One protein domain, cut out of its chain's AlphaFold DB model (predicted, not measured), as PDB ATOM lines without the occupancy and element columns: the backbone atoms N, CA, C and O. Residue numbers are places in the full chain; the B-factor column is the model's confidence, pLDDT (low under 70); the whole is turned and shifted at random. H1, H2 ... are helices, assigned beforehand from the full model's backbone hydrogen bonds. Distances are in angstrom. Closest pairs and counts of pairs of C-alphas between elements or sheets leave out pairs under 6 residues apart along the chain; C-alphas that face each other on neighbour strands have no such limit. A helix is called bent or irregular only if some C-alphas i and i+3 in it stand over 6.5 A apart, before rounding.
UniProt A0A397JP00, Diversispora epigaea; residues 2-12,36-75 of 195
ATOM      1  N   LEU A   2       8.349 -23.023  38.525       94.44
ATOM      2  CA  LEU A   2       9.218 -23.634  37.505       94.44
ATOM      3  C   LEU A   2       8.366 -24.348  36.444       94.44
ATOM      4  O   LEU A   2       7.982 -25.505  36.612       94.44
ATOM      5  N   ILE A   3       8.014 -23.632  35.375       94.56
ATOM      6  CA  ILE A   3       7.159 -24.168  34.305       94.56
ATOM      7  C   ILE A   3       8.000 -24.951  33.293       94.56
ATOM      8  O   ILE A   3       7.776 -26.147  33.098       94.56
ATOM      9  N   ASP A   4       8.973 -24.271  32.688       94.38
ATOM     10  CA  ASP A   4       9.876 -24.799  31.662       94.38
ATOM     11  C   ASP A   4      11.228 -24.074  31.709       94.38
ATOM     12  O   ASP A   4      11.641 -23.402  30.768       94.38
ATOM     13  N   THR A   5      11.872 -24.087  32.875       93.00
ATOM     14  CA  THR A   5      13.121 -23.350  33.090       93.00
ATOM     15  C   THR A   5      14.337 -24.232  32.811       93.00
ATOM     16  O   THR A   5      14.307 -25.431  33.097       93.00
ATOM     17  N   ASP A   6      15.433 -23.653  32.314       93.69
ATOM     18  CA  ASP A   6      16.709 -24.364  32.209       93.69
ATOM     19  C   ASP A   6      17.290 -24.631  33.610       93.69
ATOM     20  O   ASP A   6      17.913 -23.782  34.255       93.69
ATOM     21  N   LEU A   7      17.063 -25.851  34.099       91.31
ATOM     22  CA  LEU A   7      17.522 -26.279  35.417       91.31
ATOM     23  C   LEU A   7      19.046 -26.440  35.487       91.31
ATOM     24  O   LEU A   7      19.591 -26.418  36.590       91.31
ATOM     25  N   ASN A   8      19.742 -26.616  34.359       90.31
ATOM     26  CA  ASN A   8      21.203 -26.674  34.354       90.31
ATOM     27  C   ASN A   8      21.773 -25.277  34.585       90.31
ATOM     28  O   ASN A   8      22.640 -25.107  35.438       90.31
ATOM     29  N   GLN A   9      21.214 -24.272  33.913       90.69
ATOM     30  CA  GLN A   9      21.628 -22.887  34.092       90.69
ATOM     31  C   GLN A   9      21.379 -22.389  35.528       90.69
ATOM     32  O   GLN A   9      22.259 -21.777  36.133       90.69
ATOM     33  N   ILE A  10      20.227 -22.726  36.125       88.69
ATOM     34  CA  ILE A  10      19.948 -22.426  37.542       88.69
ATOM     35  C   ILE A  10      21.007 -23.044  38.461       88.69
ATOM     36  O   ILE A  10      21.488 -22.380  39.378       88.69
ATOM     37  N   LYS A  11      21.367 -24.315  38.240       86.62
ATOM     38  CA  LYS A  11      22.374 -24.993  39.069       86.62
ATOM     39  C   LYS A  11      23.715 -24.275  39.016       86.62
ATOM     40  O   LYS A  11      24.324 -24.111  40.066       86.62
ATOM     41  N   GLU A  12      24.143 -23.830  37.838       86.81
ATOM     42  CA  GLU A  12      25.403 -23.099  37.687       86.81
ATOM     43  C   GLU A  12      25.381 -21.759  38.436       86.81
ATOM     44  O   GLU A  12      26.321 -21.467  39.169       86.81
ATOM     45  N   LEU A  36       7.278 -28.263  35.765       95.69
ATOM     46  CA  LEU A  36       5.907 -28.747  35.566       95.69
ATOM     47  C   LEU A  36       5.743 -29.499  34.240       95.69
ATOM     48  O   LEU A  36       5.028 -30.502  34.188       95.69
ATOM     49  N   ARG A  37       6.474 -29.094  33.191       94.88
ATOM     50  CA  ARG A  37       6.459 -29.781  31.891       94.88
ATOM     51  C   ARG A  37       6.898 -31.240  31.911       94.88
ATOM     52  O   ARG A  37       6.560 -31.978  30.992       94.88
ATOM     53  N   LYS A  38       7.584 -31.686  32.968       94.62
ATOM     54  CA  LYS A  38       7.877 -33.111  33.160       94.62
ATOM     55  C   LYS A  38       6.602 -33.940  33.364       94.62
ATOM     56  O   LYS A  38       6.576 -35.105  32.987       94.62
ATOM     57  N   TYR A  39       5.573 -33.350  33.973       94.69
ATOM     58  CA  TYR A  39       4.312 -34.023  34.294       94.69
ATOM     59  C   TYR A  39       3.212 -33.727  33.276       94.69
ATOM     60  O   TYR A  39       2.336 -34.559  33.067       94.69
ATOM     61  N   SER A  40       3.262 -32.563  32.628       93.38
ATOM     62  CA  SER A  40       2.331 -32.215  31.559       93.38
ATOM     63  C   SER A  40       3.014 -31.366  30.494       93.38
ATOM     64  O   SER A  40       3.332 -30.196  30.713       93.38
ATOM     65  N   SER A  41       3.223 -31.957  29.317       90.88
ATOM     66  CA  SER A  41       3.919 -31.329  28.187       90.88
ATOM     67  C   SER A  41       3.168 -30.137  27.587       90.88
ATOM     68  O   SER A  41       3.773 -29.308  26.911       90.88
ATOM     69  N   THR A  42       1.864 -30.026  27.842       93.12
ATOM     70  CA  THR A  42       1.009 -28.955  27.317       93.12
ATOM     71  C   THR A  42       1.020 -27.698  28.185       93.12
ATOM     72  O   THR A  42       0.593 -26.640  27.722       93.12
ATOM     73  N   VAL A  43       1.536 -27.777  29.419       94.44
ATOM     74  CA  VAL A  43       1.563 -26.631  30.334       94.44
ATOM     75  C   VAL A  43       2.502 -25.553  29.798       94.44
ATOM     76  O   VAL A  43       3.664 -25.791  29.456       94.44
ATOM     77  N   ASN A  44       1.994 -24.330  29.752       94.75
ATOM     78  CA  ASN A  44       2.746 -23.121  29.460       94.75
ATOM     79  C   ASN A  44       2.400 -22.024  30.483       94.75
ATOM     80  O   ASN A  44       1.604 -22.235  31.402       94.75
ATOM     81  N   HIS A  45       3.033 -20.859  30.343       93.44
ATOM     82  CA  HIS A  45       2.815 -19.727  31.242       93.44
ATOM     83  C   HIS A  45       1.338 -19.314  31.320       93.44
ATOM     84  O   HIS A  45       0.793 -19.221  32.416       93.44
ATOM     85  N   TYR A  46       0.671 -19.158  30.174       92.44
ATOM     86  CA  TYR A  46      -0.732 -18.748  30.108       92.44
ATOM     87  C   TYR A  46      -1.670 -19.767  30.750       92.44
ATOM     88  O   TYR A  46      -2.503 -19.399  31.573       92.44
ATOM     89  N   SER A  47      -1.513 -21.058  30.434       93.75
ATOM     90  CA  SER A  47      -2.354 -22.104  31.023       93.75
ATOM     91  C   SER A  47      -2.179 -22.186  32.540       93.75
ATOM     92  O   SER A  47      -3.145 -22.437  33.251       93.75
ATOM     93  N   PHE A  48      -0.957 -21.960  33.040       94.00
ATOM     94  CA  PHE A  48      -0.684 -21.923  34.475       94.00
ATOM     95  C   PHE A  48      -1.344 -20.711  35.147       94.00
ATOM     96  O   PHE A  48      -2.045 -20.885  36.138       94.00
ATOM     97  N   CYS A  49      -1.164 -19.504  34.602       91.69
ATOM     98  CA  CYS A  49      -1.783 -18.291  35.142       91.69
ATOM     99  C   CYS A  49      -3.314 -18.390  35.154       91.69
ATOM    100  O   CYS A  49      -3.931 -18.047  36.159       91.69
ATOM    101  N   ASN A  50      -3.915 -18.931  34.088       90.25
ATOM    102  CA  ASN A  50      -5.356 -19.167  34.029       90.25
ATOM    103  C   ASN A  50      -5.812 -20.165  35.098       90.25
ATOM    104  O   ASN A  50      -6.777 -19.893  35.796       90.25
ATOM    105  N   ALA A  51      -5.107 -21.286  35.277       91.88
ATOM    106  CA  ALA A  51      -5.458 -22.260  36.312       91.88
ATOM    107  C   ALA A  51      -5.382 -21.662  37.730       91.88
ATOM    108  O   ALA A  51      -6.277 -21.889  38.535       91.88
ATOM    109  N   VAL A  52      -4.351 -20.858  38.022       91.31
ATOM    110  CA  VAL A  52      -4.226 -20.146  39.309       91.31
ATOM    111  C   VAL A  52      -5.362 -19.142  39.504       91.31
ATOM    112  O   VAL A  52      -5.880 -19.015  40.608       91.31
ATOM    113  N   TRP A  53      -5.750 -18.430  38.446       87.12
ATOM    114  CA  TRP A  53      -6.863 -17.486  38.486       87.12
ATOM    115  C   TRP A  53      -8.208 -18.173  38.752       87.12
ATOM    116  O   TRP A  53      -8.961 -17.718  39.610       87.12
ATOM    117  N   GLU A  54      -8.502 -19.270  38.053       87.50
ATOM    118  CA  GLU A  54      -9.732 -20.040  38.271       87.50
ATOM    119  C   GLU A  54      -9.802 -20.588  39.703       87.50
ATOM    120  O   GLU A  54     -10.810 -20.394  40.379       87.50
ATOM    121  N   GLU A  55      -8.703 -21.159  40.205       90.12
ATOM    122  CA  GLU A  55      -8.618 -21.649  41.585       90.12
ATOM    123  C   GLU A  55      -8.785 -20.517  42.610       90.12
ATOM    124  O   GLU A  55      -9.458 -20.680  43.626       90.12
ATOM    125  N   PHE A  56      -8.209 -19.340  42.343       87.31
ATOM    126  CA  PHE A  56      -8.393 -18.162  43.190       87.31
ATOM    127  C   PHE A  56      -9.868 -17.747  43.244       87.31
ATOM    128  O   PHE A  56     -10.402 -17.529  44.331       87.31
ATOM    129  N   LYS A  57     -10.556 -17.679  42.097       83.25
ATOM    130  CA  LYS A  57     -11.994 -17.377  42.071       83.25
ATOM    131  C   LYS A  57     -12.796 -18.388  42.879       83.25
ATOM    132  O   LYS A  57     -13.666 -17.978  43.635       83.25
ATOM    133  N   GLU A  58     -12.514 -19.680  42.723       84.19
ATOM    134  CA  GLU A  58     -13.219 -20.747  43.434       84.19
ATOM    135  C   GLU A  58     -12.981 -20.676  44.949       84.19
ATOM    136  O   GLU A  58     -13.935 -20.677  45.728       84.19
ATOM    137  N   SER A  59     -11.721 -20.526  45.364       86.00
ATOM    138  CA  SER A  59     -11.310 -20.459  46.771       86.00
ATOM    139  C   SER A  59     -11.876 -19.245  47.517       86.00
ATOM    140  O   SER A  59     -12.184 -19.339  48.705       86.00
ATOM    141  N   TYR A  60     -12.016 -18.103  46.838       79.94
ATOM    142  CA  TYR A  60     -12.505 -16.849  47.422       79.94
ATOM    143  C   TYR A  60     -13.948 -16.513  47.007       79.94
ATOM    144  O   TYR A  60     -14.377 -15.364  47.134       79.94
ATOM    145  N   ASN A  61     -14.709 -17.508  46.533       70.88
ATOM    146  CA  ASN A  61     -16.096 -17.359  46.093       70.88
ATOM    147  C   ASN A  61     -17.050 -17.122  47.282       70.88
ATOM    148  O   ASN A  61     -17.745 -18.031  47.742       70.88
ATOM    149  N   ASP A  62     -17.070 -15.895  47.811       63.78
ATOM    150  CA  ASP A  62     -18.017 -15.482  48.848       63.78
ATOM    151  C   ASP A  62     -19.449 -15.454  48.265       63.78
ATOM    152  O   ASP A  62     -19.685 -14.776  47.257       63.78
ATOM    153  N   PRO A  63     -20.435 -16.146  48.877       59.56
ATOM    154  CA  PRO A  63     -21.836 -16.104  48.457       59.56
ATOM    155  C   PRO A  63     -22.423 -14.692  48.308       59.56
ATOM    156  O   PRO A  63     -23.362 -14.524  47.534       59.56
ATOM    157  N   ILE A  64     -21.883 -13.695  49.019       55.94
ATOM    158  CA  ILE A  64     -22.314 -12.288  48.982       55.94
ATOM    159  C   ILE A  64     -21.735 -11.550  47.760       55.94
ATOM    160  O   ILE A  64     -22.356 -10.630  47.236       55.94
ATOM    161  N   CYS A  65     -20.572 -11.975  47.259       53.44
ATOM    162  CA  CYS A  65     -19.873 -11.359  46.126       53.44
ATOM    163  C   CYS A  65     -20.173 -12.033  44.777       53.44
ATOM    164  O   CYS A  65     -19.590 -11.644  43.763       53.44
ATOM    165  N   LYS A  66     -21.089 -13.014  44.742       55.41
ATOM    166  CA  LYS A  66     -21.468 -13.747  43.521       55.41
ATOM    167  C   LYS A  66     -21.907 -12.847  42.367       55.41
ATOM    168  O   LYS A  66     -21.668 -13.200  41.222       55.41
ATOM    169  N   GLU A  67     -22.494 -11.687  42.652       54.47
ATOM    170  CA  GLU A  67     -22.908 -10.739  41.608       54.47
ATOM    171  C   GLU A  67     -21.735  -9.966  40.980       54.47
ATOM    172  O   GLU A  67     -21.915  -9.349  39.940       54.47
ATOM    173  N   ARG A  68     -20.532 -10.004  41.573       59.59
ATOM    174  CA  ARG A  68     -19.385  -9.184  41.142       59.59
ATOM    175  C   ARG A  68     -18.168  -9.980  40.684       59.59
ATOM    176  O   ARG A  68     -17.250  -9.387  40.134       59.59
ATOM    177  N   ILE A  69     -18.120 -11.296  40.897       62.31
ATOM    178  CA  ILE A  69     -16.950 -12.118  40.533       62.31
ATOM    179  C   ILE A  69     -16.691 -12.142  39.024       62.31
ATOM    180  O   ILE A  69     -15.532 -12.089  38.617       62.31
ATOM    181  N   ASP A  70     -17.746 -12.137  38.205       65.31
ATOM    182  CA  ASP A  70     -17.620 -12.071  36.743       65.31
ATOM    183  C   ASP A  70     -17.142 -10.692  36.248       65.31
ATOM    184  O   ASP A  70     -16.659 -10.578  35.123       65.31
ATOM    185  N   GLU A  71     -17.217  -9.656  37.092       68.25
ATOM    186  CA  GLU A  71     -16.701  -8.308  36.814       68.25
ATOM    187  C   GLU A  71     -15.225  -8.143  37.219       68.25
ATOM    188  O   GLU A  71     -14.580  -7.155  36.855       68.25
ATOM    189  N   ILE A  72     -14.669  -9.084  37.995       71.31
ATOM    190  CA  ILE A  72     -13.266  -9.040  38.401       71.31
ATOM    191  C   ILE A  72     -12.431  -9.647  37.278       71.31
ATOM    192  O   ILE A  72     -12.513 -10.836  36.965       71.31
ATOM    193  N   HIS A  73     -11.573  -8.822  36.692       72.62
ATOM    194  CA  HIS A  73     -10.623  -9.247  35.679       72.62
ATOM    195  C   HIS A  73      -9.190  -8.981  36.135       72.62
ATOM    196  O   HIS A  73      -8.943  -8.013  36.864       72.62
ATOM    197  N   PRO A  74      -8.227  -9.819  35.711       76.31
ATOM    198  CA  PRO A  74      -6.823  -9.525  35.931       76.31
ATOM    199  C   PRO A  74      -6.478  -8.178  35.293       76.31
ATOM    200  O   PRO A  74      -6.783  -7.923  34.126       76.31
ATOM    201  N   ILE A  75      -5.826  -7.318  36.071       83.25
ATOM    202  CA  ILE A  75      -5.282  -6.060  35.572       83.25
ATOM    203  C   ILE A  75      -3.941  -6.376  34.915       83.25
ATOM    204  O   ILE A  75      -3.016  -6.861  35.570       83.25
TER     205      ILE A  75
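AT A GLANCE: This is residues 2 to 12 and 36 to 75 of the 195 residues of a protein of Diversispora epigaea (UniProt A0A397JP00). A stretched-out model: one long helix, H2, runs through most of one half, and a short helix, H1, sticks out at the opposite end, well away from it. Past H2, the unnamed stretch of residues 60 to 75 runs on outward, turns about Ile 64 and folds back. The printed part has 51 residues in two pieces, with H1 and then H2 along the chain and no named strand. The class is all helix, though under half of the residues, 21 of 51, are in named elements. The whole is extended, a rod spanning 49 by 20 by 15 A, with a radius of gyration of the C-alphas of 15.9 A.

HOW THE PARTS SIT: From Leu 2 the backbone leads to H1, residues 7 to 12. Residues 6 to 12, of which 7 to 12 belong to H1, stand free. H2, residues 45 to 59, is apart from H1: no C-alpha of the one is within 8 A of the other. In H1 and H2 every O i to N i+4 pair is within hydrogen-bond range. Beyond H2, residues 62 to 68 stand free.

IN THESE COORDINATES: H1 begins at C-alpha 7 at (17.522, -26.279, 35.417). H2 measures 21.0 A, from C-alpha 45 at (2.815, -19.727, 31.242) to C-alpha 59 at (-11.310, -20.459, 46.771). Neither helix is bent.

THE WHOLE: The two C-alphas farthest apart are those of Glu 12 and Ile 64, at 50.2 A. Residues 13 to 35 are not printed; the C-alphas of residues 12 and 36 are 20.4 A apart across this cut, which falls in the link from H1 to H2. The mean pLDDT of the printed part is 83.3, and residues 62 to 71 are under 70.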